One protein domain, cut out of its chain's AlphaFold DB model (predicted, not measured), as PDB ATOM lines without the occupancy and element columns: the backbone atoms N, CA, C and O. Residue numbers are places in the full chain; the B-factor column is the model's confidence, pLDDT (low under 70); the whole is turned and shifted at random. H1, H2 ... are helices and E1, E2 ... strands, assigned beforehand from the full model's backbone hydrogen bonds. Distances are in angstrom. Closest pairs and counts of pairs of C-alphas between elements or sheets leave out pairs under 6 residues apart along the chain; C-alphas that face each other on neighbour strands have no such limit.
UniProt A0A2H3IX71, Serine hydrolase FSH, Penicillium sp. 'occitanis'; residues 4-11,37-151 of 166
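What this domain is: This is residues 4 to 11 and 37 to 151 of the 166 residues of the protein "Serine hydrolase FSH" of Penicillium sp. 'occitanis' (UniProt A0A2H3IX71). A small parallel sheet of four strands has H2 slanting over one face, while the other face is bare of named helices; H1 crosses H2, and H3, H4 and H5 lie off the sheet. The printed part has 123 residues, with five named helices and four named strands in the order E1 H1 E2 H2 H3 E3 H4 E4 H5 along the chain; the sheet's order is E1 E2 E3 E4, all parallel, and the class is mixed, helices and strands. The whole is compact, with a radius of gyration of the C-alphas of 13.6 A and spans of 37 by 31 by 31 A.

How they stand to each other: Edge strand E1, residues 4 to 6, is parallel to E2, residues 66 to 70, with N 6 and O 68 2.9 A apart. E2 is parallel to E3, residues 100 to 104, with N 102 and O 67 at 2.8 A. E3 is parallel to edge strand E4, residues 136 to 139, with N 137 and O 101 at 2.8 A. H2, residues 72 to 87, is on the sheet in two layers, helix over sheet, at a height of 11.5 A; it runs along E2, at 7 degrees on the local plane, and its rise of 39 degrees is only just short of standing up from the sheet. H1, residues 44 to 61, touches H2 about perpendicular at 75 degrees, closest at the C-alphas of Leu 51 and Leu 80, 6.2 A. H3, residues 89 to 94, only just touches H2, only at the corner, with 3 pairs of C-alphas within 8 A, the closest those of Leu 85 and Glu 92, 5.6 A. H4, residues 125 to 128, and H5, residues 144 to 149, touch no helix. E2, H2 H3, E3 and E3, H4, E4 are strand-helix-strand units, parallel neighbour strands joined through helices, with right-handed crossovers. Every O i to N i+4 pair is within hydrogen-bond range in H1, H2 and H3; H4 is too short for one, and H5 has 0 of 2, with 0 of 3 O i to N i+3 pairs.

Where its parts are: E1 begins at C-alpha 4, (66.271, 99.311, 83.173). H1 measures 25.8 A and H2 22.2 A from first to last C-alpha. H5 ends at C-alpha 149, (77.139, 97.186, 63.654).

The domain as a whole: The C-alphas of Glu 60 and Pro 144, the two farthest apart, are 38.9 A apart. Residues 12 to 36 are not printed, and C-alphas 11 and 37 are 8.4 A apart across this cut. The link from E3 to H4 is long. Confidence is under 70 at 25 residues, among them 114 to 119 and 142 to 151.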
ATOM      1  N   LEU A   4      64.986  98.650  83.005       88.25
ATOM      2  CA  LEU A   4      66.271  99.311  83.173       88.25
ATOM      3  C   LEU A   4      66.502 100.274  82.005       88.25
ATOM      4  O   LEU A   4      66.473  99.852  80.849       88.25
ATOM      5  N   CYS A   5      66.754 101.550  82.294       88.19
ATOM      6  CA  CYS A   5      67.033 102.569  81.281       88.19
ATOM      7  C   CYS A   5      68.504 102.995  81.343       88.19
ATOM      8  O   CYS A   5      68.925 103.568  82.345       88.19
ATOM      9  N   LEU A   6      69.269 102.752  80.274       84.38
ATOM     10  CA  LEU A   6      70.676 103.151  80.176       84.38
ATOM     11  C   LEU A   6      70.866 104.274  79.161       84.38
ATOM     12  O   LEU A   6      70.372 104.219  78.031       84.38
ATOM     13  N   HIS A   7      71.608 105.293  79.567       81.25
ATOM     14  CA  HIS A   7      71.802 106.494  78.772       81.25
ATOM     15  C   HIS A   7      72.995 106.369  77.802       81.25
ATOM     16  O   HIS A   7      73.672 105.343  77.744       81.25
ATOM     17  N   GLY A   8      73.225 107.387  76.974       68.06
ATOM     18  CA  GLY A   8      74.387 107.437  76.079       68.06
ATOM     19  C   GLY A   8      75.525 108.237  76.696       68.06
ATOM     20  O   GLY A   8      75.347 108.900  77.711       68.06
ATOM     21  N   MET A   9      76.688 108.227  76.061       65.38
ATOM     22  CA  MET A   9      77.784 109.112  76.459       65.38
ATOM     23  C   MET A   9      77.326 110.580  76.363       65.38
ATOM     24  O   MET A   9      76.762 110.975  75.338       65.38
ATOM     25  N   GLY A  10      77.509 111.374  77.423       55.31
ATOM     26  CA  GLY A  10      77.213 112.814  77.400       55.31
ATOM     27  C   GLY A  10      75.726 113.192  77.356       55.31
ATOM     28  O   GLY A  10      75.381 114.283  76.902       55.31
ATOM     29  N   THR A  11      74.812 112.321  77.802       49.03
ATOM     30  CA  THR A  11      73.361 112.620  77.855       49.03
ATOM     31  C   THR A  11      72.923 113.484  79.042       49.03
ATOM     32  O   THR A  11      71.743 113.811  79.146       49.03
ATOM     33  N   GLU A  37      79.731 109.651  81.619       65.69
ATOM     34  CA  GLU A  37      80.081 108.526  80.774       65.69
ATOM     35  C   GLU A  37      80.130 107.291  81.666       65.69
ATOM     36  O   GLU A  37      80.623 107.353  82.793       65.69
ATOM     37  N   TYR A  38      79.600 106.164  81.187       62.47
ATOM     38  CA  TYR A  38      79.712 104.918  81.950       62.47
ATOM     39  C   TYR A  38      81.162 104.444  81.995       62.47
ATOM     40  O   TYR A  38      81.615 103.922  83.006       62.47
ATOM     41  N   ALA A  39      81.870 104.639  80.887       69.38
ATOM     42  CA  ALA A  39      83.263 104.290  80.731       69.38
ATOM     43  C   ALA A  39      83.953 105.266  79.786       69.38
ATOM     44  O   ALA A  39      83.373 105.650  78.763       69.38
ATOM     45  N   ASP A  40      85.216 105.555  80.075       73.06
ATOM     46  CA  ASP A  40      86.140 106.093  79.089       73.06
ATOM     47  C   ASP A  40      86.397 105.003  78.040       73.06
ATOM     48  O   ASP A  40      87.026 103.978  78.312       73.06
ATOM     49  N   GLN A  41      85.905 105.218  76.818       68.44
ATOM     50  CA  GLN A  41      86.065 104.260  75.720       68.44
ATOM     51  C   GLN A  41      87.526 104.081  75.293       68.44
ATOM     52  O   GLN A  41      87.823 103.158  74.536       68.44
ATOM     53  N   SER A  42      88.437 104.951  75.722       69.12
ATOM     54  CA  SER A  42      89.870 104.801  75.488       69.12
ATOM     55  C   SER A  42      90.567 103.943  76.551       69.12
ATOM     56  O   SER A  42      91.652 103.429  76.280       69.12
ATOM     57  N   SER A  43      89.923 103.706  77.704       78.25
ATOM     58  CA  SER A  43      90.432 102.861  78.791       78.25
ATOM     59  C   SER A  43      89.671 101.526  78.871       78.25
ATOM     60  O   SER A  43      88.495 101.488  79.256       78.25
ATOM     61  N   PRO A  44      90.335 100.397  78.560       77.38
ATOM     62  CA  PRO A  44      89.783  99.060  78.786       77.38
ATOM     63  C   PRO A  44      89.331  98.839  80.230       77.38
ATOM     64  O   PRO A  44      88.265  98.273  80.470       77.38
ATOM     65  N   GLU A  45      90.107  99.335  81.191       80.38
ATOM     66  CA  GLU A  45      89.828  99.206  82.617       80.38
ATOM     67  C   GLU A  45      88.528  99.924  82.983       80.38
ATOM     68  O   GLU A  45      87.703  99.361  83.697       80.38
ATOM     69  N   SER A  46      88.303 101.128  82.449       79.88
ATOM     70  CA  SER A  46      87.066 101.881  82.671       79.88
ATOM     71  C   SER A  46      85.837 101.141  82.126       79.88
ATOM     72  O   SER A  46      84.824 101.032  82.816       79.88
ATOM     73  N   CYS A  47      85.944 100.541  80.936       80.06
ATOM     74  CA  CYS A  47      84.869  99.741  80.332       80.06
ATOM     75  C   CYS A  47      84.523  98.504  81.174       80.06
ATOM     76  O   CYS A  47      83.349  98.195  81.389       80.06
ATOM     77  N   ILE A  48      85.541  97.826  81.704       83.56
ATOM     78  CA  ILE A  48      85.372  96.689  82.615       83.56
ATOM     79  C   ILE A  48      84.697  97.125  83.914       83.56
ATOM     80  O   ILE A  48      83.764  96.465  84.369       83.56
ATOM     81  N   GLN A  49      85.147  98.229  84.517       84.81
ATOM     82  CA  GLN A  49      84.541  98.742  85.745       84.81
ATOM     83  C   GLN A  49      83.067  99.088  85.528       84.81
ATOM     84  O   GLN A  49      82.237  98.717  86.352       84.81
ATOM     85  N   ALA A  50      82.719  99.700  84.396       86.00
ATOM     86  CA  ALA A  50      81.333  99.984  84.036       86.00
ATOM     87  C   ALA A  50      80.483  98.715  83.899       86.00
ATOM     88  O   ALA A  50      79.351  98.668  84.379       86.00
ATOM     89  N   LEU A  51      81.035  97.675  83.264       87.50
ATOM     90  CA  LEU A  51      80.371  96.383  83.095       87.50
ATOM     91  C   LEU A  51      80.080  95.727  84.448       87.50
ATOM     92  O   LEU A  51      78.959  95.289  84.689       87.50
ATOM     93  N   LEU A  52      81.081  95.681  85.332       88.19
ATOM     94  CA  LEU A  52      80.958  95.085  86.663       88.19
ATOM     95  C   LEU A  52      80.063  95.918  87.586       88.19
ATOM     96  O   LEU A  52      79.296  95.353  88.358       88.19
ATOM     97  N   ALA A  53      80.113  97.246  87.490       87.25
ATOM     98  CA  ALA A  53      79.215  98.125  88.229       87.25
ATOM     99  C   ALA A  53      77.754  97.903  87.813       87.25
ATOM    100  O   ALA A  53      76.878  97.814  88.672       87.25
ATOM    101  N   LEU A  54      77.494  97.752  86.509       87.62
ATOM    102  CA  LEU A  54      76.162  97.426  86.007       87.62
ATOM    103  C   LEU A  54      75.710  96.024  86.444       87.62
ATOM    104  O   LEU A  54      74.547  95.850  86.797       87.62
ATOM    105  N   ASP A  55      76.617  95.040  86.448       90.00
ATOM    106  CA  ASP A  55      76.348  93.685  86.948       90.00
ATOM    107  C   ASP A  55      75.885  93.714  88.411       90.00
ATOM    108  O   ASP A  55      74.831  93.165  88.733       90.00
ATOM    109  N   SER A  56      76.632  94.410  89.275       85.94
ATOM    110  CA  SER A  56      76.296  94.575  90.693       85.94
ATOM    111  C   SER A  56      74.973  95.311  90.888       85.94
ATOM    112  O   SER A  56      74.132  94.853  91.653       85.94
ATOM    113  N   PHE A  57      74.742  96.397  90.145       87.31
ATOM    114  CA  PHE A  57      73.494  97.159  90.222       87.31
ATOM    115  C   PHE A  57      72.264  96.297  89.905       87.31
ATOM    116  O   PHE A  57      71.236  96.408  90.568       87.31
ATOM    117  N   ILE A  58      72.352  95.413  88.906       88.19
ATOM    118  CA  ILE A  58      71.244  94.511  88.566       88.19
ATOM    119  C   ILE A  58      71.011  93.459  89.652       88.19
ATOM    120  O   ILE A  58      69.861  93.085  89.876       88.19
ATOM    121  N   GLU A  59      72.057  92.965  90.315       87.88
ATOM    122  CA  GLU A  59      71.886  92.041  91.444       87.88
ATOM    123  C   GLU A  59      71.268  92.731  92.672       87.88
ATOM    124  O   GLU A  59      70.498  92.099  93.390       87.88
ATOM    125  N   GLU A  60      71.570  94.012  92.900       83.75
ATOM    126  CA  GLU A  60      71.067  94.780  94.048       83.75
ATOM    127  C   GLU A  60      69.629  95.286  93.850       83.75
ATOM    128  O   GLU A  60      68.792  95.129  94.737       83.75
ATOM    129  N   GLU A  61      69.321  95.857  92.681       81.56
ATOM    130  CA  GLU A  61      68.052  96.557  92.409       81.56
ATOM    131  C   GLU A  61      67.088  95.762  91.509       81.56
ATOM    132  O   GLU A  61      65.959  96.185  91.233       81.56
ATOM    133  N   GLY A  62      67.533  94.612  91.002       81.81
ATOM    134  CA  GLY A  62      66.731  93.731  90.164       81.81
ATOM    135  C   GLY A  62      65.613  92.994  90.923       81.81
ATOM    136  O   GLY A  62      65.486  93.081  92.144       81.81
ATOM    137  N   PRO A  63      64.784  92.211  90.211       88.56
ATOM    138  CA  PRO A  63      64.903  91.885  88.793       88.56
ATOM    139  C   PRO A  63      64.322  92.966  87.868       88.56
ATOM    140  O   PRO A  63      63.303  93.600  88.160       88.56
ATOM    141  N   PHE A  64      64.943  93.118  86.697       88.19
ATOM    142  CA  PHE A  64      64.425  93.917  85.589       88.19
ATOM    143  C   PHE A  64      63.842  92.992  84.515       88.19
ATOM    144  O   PHE A  64      64.457  92.007  84.118       88.19
ATOM    145  N   ASP A  65      62.651  93.309  84.014       88.38
ATOM    146  CA  ASP A  65      61.999  92.528  82.958       88.38
ATOM    147  C   ASP A  65      62.623  92.806  81.582       88.38
ATOM    148  O   ASP A  65      62.655  91.929  80.716       88.38
ATOM    149  N   ALA A  66      63.086  94.035  81.353       88.75
ATOM    150  CA  ALA A  66      63.611  94.473  80.068       88.75
ATOM    151  C   ALA A  66      64.593  95.639  80.215       88.75
ATOM    152  O   ALA A  66      64.543  96.388  81.192       88.75
ATOM    153  N   VAL A  67      65.445  95.819  79.206       91.38
ATOM    154  CA  VAL A  67      66.396  96.934  79.125       91.38
ATOM    155  C   VAL A  67      66.086  97.836  77.935       91.38
ATOM    156  O   VAL A  67      65.810  97.365  76.833       91.38
ATOM    157  N   MET A  68      66.137  99.146  78.151       90.94
ATOM    158  CA  MET A  68      66.093 100.166  77.110       90.94
ATOM    159  C   MET A  68      67.382 100.971  77.177       90.94
ATOM    160  O   MET A  68      67.685 101.554  78.214       90.94
ATOM    161  N   ALA A  69      68.158 100.998  76.100       87.88
ATOM    162  CA  ALA A  69      69.494 101.574  76.156       87.88
ATOM    163  C   ALA A  69      69.865 102.365  74.901       87.88
ATOM    164  O   ALA A  69      69.521 101.973  73.784       87.88
ATOM    165  N   PHE A  70      70.582 103.476  75.085       85.75
ATOM    166  CA  PHE A  70      71.017 104.369  74.007       85.75
ATOM    167  C   PHE A  70      72.539 104.356  73.828       85.75
ATOM    168  O   PHE A  70      73.275 104.450  74.805       85.75
ATOM    169  N   SER A  71      73.025 104.302  72.583       85.00
ATOM    170  CA  SER A  71      74.446 104.478  72.230       85.00
ATOM    171  C   SER A  71      75.399 103.627  73.093       85.00
ATOM    172  O   SER A  71      75.355 102.397  73.007       85.00
ATOM    173  N   GLN A  72      76.226 104.247  73.945       83.69
ATOM    174  CA  GLN A  72      77.145 103.562  74.863       83.69
ATOM    175  C   GLN A  72      76.421 102.614  75.828       83.69
ATOM    176  O   GLN A  72      76.872 101.487  76.022       83.69
ATOM    177  N   GLY A  73      75.268 103.010  76.374       85.44
ATOM    178  CA  GLY A  73      74.478 102.149  77.250       85.44
ATOM    179  C   GLY A  73      74.002 100.875  76.549       85.44
ATOM    180  O   GLY A  73      73.904  99.826  77.177       85.44
ATOM    181  N   ALA A  74      73.737 100.930  75.239       88.06
ATOM    182  CA  ALA A  74      73.332  99.749  74.474       88.06
ATOM    183  C   ALA A  74      74.495  98.770  74.271       88.06
ATOM    184  O   ALA A  74      74.308  97.558  74.412       88.06
ATOM    185  N   ALA A  75      75.697  99.287  74.001       85.62
ATOM    186  CA  ALA A  75      76.905  98.468  73.956       85.62
ATOM    187  C   ALA A  75      77.177  97.829  75.330       85.62
ATOM    188  O   ALA A  75      77.435  96.630  75.413       85.62
ATOM    189  N   LEU A  76      77.017  98.587  76.419       87.88
ATOM    190  CA  LEU A  76      77.220  98.095  77.782       87.88
ATOM    191  C   LEU A  76      76.202  97.010  78.178       87.88
ATOM    192  O   LEU A  76      76.598  95.938  78.631       87.88
ATOM    193  N   ALA A  77      74.904  97.243  77.948       90.12
ATOM    194  CA  ALA A  77      73.852  96.260  78.223       90.12
ATOM    195  C   ALA A  77      74.059  94.957  77.445       90.12
ATOM    196  O   ALA A  77      73.976  93.874  78.017       90.12
ATOM    197  N   SER A  78      74.349  95.050  76.146       90.06
ATOM    198  CA  SER A  78      74.587  93.860  75.322       90.06
ATOM    199  C   SER A  78      75.853  93.109  75.748       90.06
ATOM    200  O   SER A  78      75.835  91.880  75.817       90.06
ATOM    201  N   SER A  79      76.914  93.824  76.128       89.94
ATOM    202  CA  SER A  79      78.143  93.224  76.667       89.94
ATOM    203  C   SER A  79      77.885  92.503  77.994       89.94
ATOM    204  O   SER A  79      78.383  91.397  78.195       89.94
ATOM    205  N   LEU A  80      77.044  93.068  78.870       91.31
ATOM    206  CA  LEU A  80      76.649  92.437  80.131       91.31
ATOM    207  C   LEU A  80      75.872  91.142  79.910       91.31
ATOM    208  O   LEU A  80      76.148  90.137  80.560       91.31
ATOM    209  N   MET A  81      74.924  91.150  78.976       91.31
ATOM    210  CA  MET A  81      74.152  89.953  78.640       91.31
ATOM    211  C   MET A  81      75.068  88.824  78.159       91.31
ATOM    212  O   MET A  81      74.928  87.682  78.591       91.31
ATOM    213  N   ILE A  82      76.052  89.142  77.312       90.31
ATOM    214  CA  ILE A  82      77.048  88.172  76.835       90.31
ATOM    215  C   ILE A  82      77.950  87.704  77.984       90.31
ATOM    216  O   ILE A  82      78.273  86.517  78.070       90.31
ATOM    217  N   TYR A  83      78.349  88.615  78.872       91.06
ATOM    218  CA  TYR A  83      79.173  88.302  80.037       91.06
ATOM    219  C   TYR A  83      78.472  87.303  80.959       91.06
ATOM    220  O   TYR A  83      79.044  86.258  81.272       91.06
ATOM    221  N   ARG A  84      77.214  87.569  81.329       91.25
ATOM    222  CA  ARG A  84      76.422  86.674  82.181       91.25
ATOM    223  C   ARG A  84      76.138  85.335  81.512       91.25
ATOM    224  O   ARG A  84      76.329  84.306  82.151       91.25
ATOM    225  N   LEU A  85      75.809  85.333  80.217       90.12
ATOM    226  CA  LEU A  85      75.586  84.101  79.453       90.12
ATOM    227  C   LEU A  85      76.817  83.189  79.446       90.12
ATOM    228  O   LEU A  85      76.689  81.972  79.505       90.12
ATOM    229  N   ARG A  86      78.020  83.764  79.380       88.88
ATOM    230  CA  ARG A  86      79.268  82.990  79.436       88.88
ATOM    231  C   ARG A  86      79.633  82.551  80.847       88.88
ATOM    232  O   ARG A  86      80.201  81.476  81.007       88.88
ATOM    233  N   LYS A  87      79.349  83.390  81.844       90.00
ATOM    234  CA  LYS A  87      79.632  83.112  83.255       90.00
ATOM    235  C   LYS A  87      78.736  82.000  83.801       90.00
ATOM    236  O   LYS A  87      79.228  81.151  84.536       90.00
ATOM    237  N   ASP A  88      77.454  82.008  83.442       91.06
ATOM    238  CA  ASP A  88      76.463  81.031  83.898       91.06
ATOM    239  C   ASP A  88      75.393  80.770  82.811       91.06
ATOM    240  O   ASP A  88      74.297  81.346  82.834       91.06
ATOM    241  N   PRO A  89      75.700  79.912  81.820       89.50
ATOM    242  CA  PRO A  89      74.791  79.640  80.708       89.50
ATOM    243  C   PRO A  89      73.517  78.904  81.138       89.50
ATOM    244  O   PRO A  89      72.472  79.074  80.505       89.50
ATOM    245  N   GLU A  90      73.574  78.091  82.197       90.50
ATOM    246  CA  GLU A  90      72.410  77.353  82.699       90.50
ATOM    247  C   GLU A  90      71.401  78.304  83.352       90.50
ATOM    248  O   GLU A  90      70.198  78.229  83.065       90.50
ATOM    249  N   ARG A  91      71.884  79.257  84.166       88.75
ATOM    250  CA  ARG A  91      71.039  80.314  84.735       88.75
ATOM    251  C   ARG A  91      70.428  81.177  83.643       88.75
ATOM    252  O   ARG A  91      69.218  81.366  83.651       88.75
ATOM    253  N   GLU A  92      71.212  81.654  82.681       89.44
ATOM    254  CA  GLU A  92      70.683  82.535  81.629       89.44
ATOM    255  C   GLU A  92      69.708  81.820  80.677       89.44
ATOM    256  O   GLU A  92      68.813  82.452  80.121       89.44
ATOM    257  N   SER A  93      69.808  80.494  80.540       84.50
ATOM    258  CA  SER A  93      68.842  79.702  79.765       84.50
ATOM    259  C   SER A  93      67.495  79.531  80.475       84.50
ATOM    260  O   SER A  93      66.464  79.377  79.819       84.50
ATOM    261  N   THR A  94      67.485  79.528  81.810       86.81
ATOM    262  CA  THR A  94      66.280  79.278  82.624       86.81
ATOM    263  C   THR A  94      65.640  80.563  83.147       86.81
ATOM    264  O   THR A  94      64.415  80.667  83.215       86.81
ATOM    265  N   SER A  95      66.460  81.551  83.485       87.19
ATOM    266  CA  SER A  95      66.078  82.845  84.036       87.19
ATOM    267  C   SER A  95      67.005  83.932  83.472       87.19
ATOM    268  O   SER A  95      67.911  84.381  84.180       87.19
ATOM    269  N   PRO A  96      66.794  84.356  82.211       87.44
ATOM    270  CA  PRO A  96      67.651  85.342  81.565       87.44
ATOM    271  C   PRO A  96      67.620  86.679  82.306       87.44
ATOM    272  O   PRO A  96      66.578  87.090  82.821       87.44
ATOM    273  N   THR A  97      68.749  87.389  82.293       88.88
ATOM    274  CA  THR A  97      68.901  88.697  82.949       88.88
ATOM    275  C   THR A  97      67.872  89.721  82.469       88.88
ATOM    276  O   THR A  97      67.371  90.513  83.262       88.88
ATOM    277  N   PHE A  98      67.516  89.679  81.184       91.62
ATOM    278  CA  PHE A  98      66.403  90.442  80.625       91.62
ATOM    279  C   PHE A  98      65.540  89.532  79.760       91.62
ATOM    280  O   PHE A  98      66.046  88.637  79.090       91.62
ATOM    281  N   ARG A  99      64.235  89.794  79.698       91.88
ATOM    282  CA  ARG A  99      63.307  89.062  78.816       91.88
ATOM    283  C   ARG A  99      63.156  89.718  77.448       91.88
ATOM    284  O   ARG A  99      62.690  89.074  76.516       91.88
ATOM    285  N   SER A 100      63.506  90.998  77.336       90.56
ATOM    286  CA  SER A 100      63.579  91.726  76.065       90.56
ATOM    287  C   SER A 100      64.511  92.934  76.168       90.56
ATOM    288  O   SER A 100      64.771  93.423  77.270       90.56
ATOM    289  N   ALA A 101      64.993  93.427  75.028       89.12
ATOM    290  CA  ALA A 101      65.815  94.632  74.964       89.12
ATOM    291  C   ALA A 101      65.374  95.584  73.843       89.12
ATOM    292  O   ALA A 101      64.972  95.147  72.765       89.12
ATOM    293  N   VAL A 102      65.492  96.890  74.081       89.06
ATOM    294  CA  VAL A 102      65.308  97.942  73.074       89.06
ATOM    295  C   VAL A 102      66.570  98.795  73.014       89.06
ATOM    296  O   VAL A 102      66.948  99.436  73.993       89.06
ATOM    297  N   PHE A 103      67.217  98.828  71.857       87.81
ATOM    298  CA  PHE A 103      68.464  99.543  71.633       87.81
ATOM    299  C   PHE A 103      68.265 100.703  70.665       87.81
ATOM    300  O   PHE A 103      67.858 100.515  69.519       87.81
ATOM    301  N   PHE A 104      68.604 101.906  71.112       84.31
ATOM    302  CA  PHE A 104      68.549 103.132  70.328       84.31
ATOM    303  C   PHE A 104      69.961 103.536  69.917       84.31
ATOM    304  O   PHE A 104      70.802 103.794  70.775       84.31
ATOM    305  N   SER A 105      70.239 103.595  68.615       82.31
ATOM    306  CA  SER A 105      71.546 104.001  68.079       82.31
ATOM    307  C   SER A 105      72.732 103.305  68.773       82.31
ATOM    308  O   SER A 105      73.763 103.921  69.018       82.31
ATOM    309  N   GLY A 106      72.558 102.037  69.152       78.31
ATOM    310  CA  GLY A 106      73.544 101.264  69.902       78.31
ATOM    311  C   GLY A 106      74.746 100.822  69.070       78.31
ATOM    312  O   GLY A 106      74.606 100.442  67.907       78.31
ATOM    313  N   GLY A 107      75.923 100.852  69.692       76.00
ATOM    314  CA  GLY A 107      77.129 100.236  69.145       76.00
ATOM    315  C   GLY A 107      77.132  98.707  69.302       76.00
ATOM    316  O   GLY A 107      76.295  98.158  70.023       76.00
ATOM    317  N   PRO A 108      78.063  98.010  68.633       79.06
ATOM    318  CA  PRO A 108      78.266  96.577  68.835       79.06
ATOM    319  C   PRO A 108      78.762  96.287  70.266       79.06
ATOM    320  O   PRO A 108      79.449  97.132  70.845       79.06
ATOM    321  N   PRO A 109      78.460  95.102  70.827       83.31
ATOM    322  CA  PRO A 109      78.975  94.710  72.130       83.31
ATOM    323  C   PRO A 109      80.491  94.518  72.099       83.31
ATOM    324  O   PRO A 109      81.085  94.099  71.096       83.31
ATOM    325  N   GLU A 110      81.103  94.773  73.243       84.19
ATOM    326  CA  GLU A 110      82.478  94.399  73.524       84.19
ATOM    327  C   GLU A 110      82.531  92.959  74.005       84.19
ATOM    328  O   GLU A 110      81.588  92.452  74.605       84.19
ATOM    329  N   ASP A 111      83.634  92.283  73.707       83.12
ATOM    330  CA  ASP A 111      83.857  90.902  74.088       83.12
ATOM    331  C   ASP A 111      84.302  90.818  75.558       83.12
ATOM    332  O   ASP A 111      85.443  91.169  75.865       83.12
ATOM    333  N   PRO A 112      83.467  90.303  76.482       75.50
ATOM    334  CA  PRO A 112      83.842  90.202  77.888       75.50
ATOM    335  C   PRO A 112      84.742  88.992  78.193       75.50
ATOM    336  O   PRO A 112      84.966  88.692  79.362       75.50
ATOM    337  N   SER A 113      85.227  88.250  77.183       72.19
ATOM    338  CA  SER A 113      86.043  87.041  77.415       72.19
ATOM    339  C   SER A 113      87.362  87.341  78.113       72.19
ATOM    340  O   SER A 113      87.908  86.459  78.766       72.19
ATOM    341  N   ASP A 114      87.888  88.554  77.940       65.25
ATOM    342  CA  ASP A 114      89.254  88.865  78.340       65.25
ATOM    343  C   ASP A 114      89.349  90.146  79.173       65.25
ATOM    344  O   ASP A 114      90.211  91.000  78.965       65.25
ATOM    345  N   ILE A 115      88.454  90.232  80.166       63.19
ATOM    346  CA  ILE A 115      88.442  91.258  81.223       63.19
ATOM    347  C   ILE A 115      89.827  91.390  81.899       63.19
ATOM    348  O   ILE A 115      90.181  92.451  82.398       63.19
ATOM    349  N   THR A 116      90.643  90.335  81.890       59.25
ATOM    350  CA  THR A 116      91.993  90.310  82.473       59.25
ATOM    351  C   THR A 116      93.127  90.728  81.533       59.25
ATOM    352  O   THR A 116      94.172  91.139  82.032       59.25
ATOM    353  N   SER A 117      92.980  90.635  80.205       60.59
ATOM    354  CA  SER A 117      94.068  90.984  79.264       60.59
ATOM    355  C   SER A 117      94.167  92.471  78.924       60.59
ATOM    356  O   SER A 117      95.158  92.885  78.324       60.59
ATOM    357  N   GLY A 118      93.128  93.260  79.217       59.12
ATOM    358  CA  GLY A 118      93.020  94.651  78.762       59.12
ATOM    359  C   GLY A 118      92.802  94.804  77.247       59.12
ATOM    360  O   GLY A 118      92.827  95.919  76.728       59.12
ATOM    361  N   SER A 119      92.579  93.711  76.506       63.22
ATOM    362  CA  SER A 119      92.331  93.754  75.065       63.22
ATOM    363  C   SER A 119      90.849  93.984  74.767       63.22
ATOM    364  O   SER A 119      90.000  93.142  75.065       63.22
ATOM    365  N   ARG A 120      90.523  95.118  74.133       70.38
ATOM    366  CA  ARG A 120      89.158  95.406  73.670       70.38
ATOM    367  C   ARG A 120      88.930  94.810  72.291       70.38
ATOM    368  O   ARG A 120      89.409  95.325  71.280       70.38
ATOM    369  N   ARG A 121      88.142  93.739  72.241       81.62
ATOM    370  CA  ARG A 121      87.625  93.180  70.992       81.62
ATOM    371  C   ARG A 121      86.158  93.553  70.843       81.62
ATOM    372  O   ARG A 121      85.318  93.116  71.616       81.62
ATOM    373  N   VAL A 122      85.842  94.313  69.802       80.94
ATOM    374  CA  VAL A 122      84.455  94.533  69.387       80.94
ATOM    375  C   VAL A 122      83.952  93.286  68.668       80.94
ATOM    376  O   VAL A 122      84.618  92.760  67.769       80.94
ATOM    377  N   MET A 123      82.786  92.789  69.065       78.50
ATOM    378  CA  MET A 123      82.207  91.602  68.448       78.50
ATOM    379  C   MET A 123      81.514  91.973  67.123       78.50
ATOM    380  O   MET A 123      81.182  93.134  66.887       78.50
ATOM    381  N   ASN A 124      81.318  91.003  66.222       79.94
ATOM    382  CA  ASN A 124      80.487  91.155  65.016       79.94
ATOM    383  C   ASN A 124      79.793  89.828  64.651       79.94
ATOM    384  O   ASN A 124      80.328  88.756  64.938       79.94
ATOM    385  N   TYR A 125      78.637  89.893  63.980       72.69
ATOM    386  CA  TYR A 125      77.874  88.702  63.569       72.69
ATOM    387  C   TYR A 125      78.698  87.719  62.727       72.69
ATOM    388  O   TYR A 125      78.599  86.512  62.911       72.69
ATOM    389  N   GLN A 126      79.536  88.220  61.816       73.00
ATOM    390  CA  GLN A 126      80.316  87.363  60.914       73.00
ATOM    391  C   GLN A 126      81.319  86.487  61.673       73.00
ATOM    392  O   GLN A 126      81.555  85.351  61.279       73.00
ATOM    393  N   ALA A 127      81.899  87.012  62.753       76.19
ATOM    394  CA  ALA A 127      82.887  86.314  63.563       76.19
ATOM    395  C   ALA A 127      82.276  85.521  64.727       76.19
ATOM    396  O   ALA A 127      82.909  84.588  65.214       76.19
ATOM    397  N   ASN A 128      81.092  85.906  65.214       81.62
ATOM    398  CA  ASN A 128      80.547  85.402  66.478       81.62
ATOM    399  C   ASN A 128      79.155  84.759  66.377       81.62
ATOM    400  O   ASN A 128      78.757  84.076  67.315       81.62
ATOM    401  N   GLY A 129      78.437  84.947  65.269       80.31
ATOM    402  CA  GLY A 129      77.053  84.504  65.123       80.31
ATOM    403  C   GLY A 129      76.078  85.257  66.034       80.31
ATOM    404  O   GLY A 129      76.367  86.351  66.525       80.31
ATOM    405  N   GLU A 130      74.903  84.664  66.232       80.19
ATOM    406  CA  GLU A 130      73.878  85.146  67.159       80.19
ATOM    407  C   GLU A 130      74.161  84.595  68.564       80.19
ATOM    408  O   GLU A 130      74.192  83.382  68.765       80.19
ATOM    409  N   ILE A 131      74.413  85.490  69.524       84.00
ATOM    410  CA  ILE A 131      74.706  85.126  70.924       84.00
ATOM    411  C   ILE A 131      73.521  85.462  71.839       84.00
ATOM    412  O   ILE A 131      73.172  84.688  72.725       84.00
ATOM    413  N   ILE A 132      72.906  86.630  71.644       85.38
ATOM    414  CA  ILE A 132      71.790  87.105  72.467       85.38
ATOM    415  C   ILE A 132      70.490  86.521  71.909       85.38
ATOM    416  O   ILE A 132      70.003  86.988  70.888       85.38
ATOM    417  N   GLY A 133      69.929  85.522  72.596       83.69
ATOM    418  CA  GLY A 133      68.723  84.806  72.149       83.69
ATOM    419  C   GLY A 133      67.384  85.410  72.591       83.69
ATOM    420  O   GLY A 133      66.333  84.853  72.280       83.69
ATOM    421  N   ILE A 134      67.390  86.516  73.343       85.88
ATOM    422  CA  ILE A 134      66.148  87.178  73.771       85.88
ATOM    423  C   ILE A 134      65.620  88.110  72.671       85.88
ATOM    424  O   ILE A 134      66.411  88.641  71.890       85.88
ATOM    425  N   PRO A 135      64.306  88.395  72.629       89.69
ATOM    426  CA  PRO A 135      63.757  89.391  71.717       89.69
ATOM    427  C   PRO A 135      64.436  90.758  71.873       89.69
ATOM    428  O   PRO A 135      64.423  91.351  72.955       89.69
ATOM    429  N   THR A 136      64.990  91.278  70.777       87.12
ATOM    430  CA  THR A 136      65.616  92.603  70.735       87.12
ATOM    431  C   THR A 136      64.989  93.477  69.653       87.12
ATOM    432  O   THR A 136      64.649  93.018  68.562       87.12
ATOM    433  N   VAL A 137      64.809  94.759  69.961       87.81
ATOM    434  CA  VAL A 137      64.393  95.789  69.007       87.81
ATOM    435  C   VAL A 137      65.529  96.783  68.871       87.81
ATOM    436  O   VAL A 137      66.027  97.301  69.863       87.81
ATOM    437  N   HIS A 138      65.912  97.083  67.639       82.38
ATOM    438  CA  HIS A 138      66.969  98.036  67.337       82.38
ATOM    439  C   HIS A 138      66.382  99.196  66.533       82.38
ATOM    440  O   HIS A 138      65.739  98.991  65.504       82.38
ATOM    441  N   ILE A 139      66.593 100.421  67.008       83.50
ATOM    442  CA  ILE A 139      66.096 101.657  66.402       83.50
ATOM    443  C   ILE A 139      67.302 102.533  66.087       83.50
ATOM    444  O   ILE A 139      68.058 102.898  66.984       83.50
ATOM    445  N   TRP A 140      67.499 102.873  64.817       77.31
ATOM    446  CA  TRP A 140      68.640 103.679  64.387       77.31
ATOM    447  C   TRP A 140      68.312 104.540  63.168       77.31
ATOM    448  O   TRP A 140      67.393 104.250  62.397       77.31
ATOM    449  N   GLU A 141      69.090 105.605  62.983       71.25
ATOM    450  CA  GLU A 141      69.041 106.418  61.771       71.25
ATOM    451  C   GLU A 141      69.773 105.712  60.624       71.25
ATOM    452  O   GLU A 141      70.819 105.096  60.825       71.25
ATOM    453  N   LYS A 142      69.262 105.831  59.395       62.88
ATOM    454  CA  LYS A 142      69.877 105.264  58.190       62.88
ATOM    455  C   LYS A 142      71.179 105.997  57.824       62.88
ATOM    456  O   LYS A 142      71.239 106.728  56.840       62.88
ATOM    457  N   ASN A 143      72.232 105.739  58.587       59.00
ATOM    458  CA  ASN A 143      73.604 106.125  58.303       59.00
ATOM    459  C   ASN A 143      74.420 104.856  57.958       59.00
ATOM    460  O   ASN A 143      74.290 103.839  58.657       59.00
ATOM    461  N   PRO A 144      75.237 104.859  56.884       53.06
ATOM    462  CA  PRO A 144      76.036 103.698  56.479       53.06
ATOM    463  C   PRO A 144      76.930 103.130  57.593       53.06
ATOM    464  O   PRO A 144      77.075 101.912  57.670       53.06
ATOM    465  N   PHE A 145      77.462 103.968  58.489       50.22
ATOM    466  CA  PHE A 145      78.344 103.525  59.577       50.22
ATOM    467  C   PHE A 145      77.602 102.730  60.666       50.22
ATOM    468  O   PHE A 145      78.097 101.711  61.140       50.22
ATOM    469  N   MET A 146      76.374 103.131  61.004       45.28
ATOM    470  CA  MET A 146      75.550 102.492  62.046       45.28
ATOM    471  C   MET A 146      74.900 101.183  61.569       45.28
ATOM    472  O   MET A 146      74.610 100.285  62.353       45.28
ATOM    473  N   THR A 147      74.707 101.050  60.254       44.59
ATOM    474  CA  THR A 147      74.016  99.906  59.639       44.59
ATOM    475  C   THR A 147      74.826  98.600  59.723       44.59
ATOM    476  O   THR A 147      74.248  97.515  59.729       44.59
ATOM    477  N   VAL A 148      76.161  98.673  59.790       46.03
ATOM    478  CA  VAL A 148      77.042  97.488  59.824       46.03
ATOM    479  C   VAL A 148      77.083  96.846  61.212       46.03
ATOM    480  O   VAL A 148      77.044  95.621  61.313       46.03
ATOM    481  N   ALA A 149      77.098  97.657  62.271       46.03
ATOM    482  CA  ALA A 149      77.139  97.186  63.654       46.03
ATOM    483  C   ALA A 149      75.884  96.393  64.062       46.03
ATOM    484  O   ALA A 149      75.971  95.481  64.877       46.03
ATOM    485  N   MET A 150      74.727  96.706  63.470       50.50
ATOM    486  CA  MET A 150      73.425  96.183  63.904       50.50
ATOM    487  C   MET A 150      72.921  94.947  63.150       50.50
ATOM    488  O   MET A 150      71.865  94.421  63.489       50.50
ATOM    489  N   LYS A 151      73.687  94.392  62.198       49.62
ATOM    490  CA  LYS A 151      73.396  93.065  61.600       49.62
ATOM    491  C   LYS A 151      73.487  91.898  62.604       49.62
ATOM    492  O   LYS A 151      73.490  90.741  62.202       49.62
TER     493      LYS A 151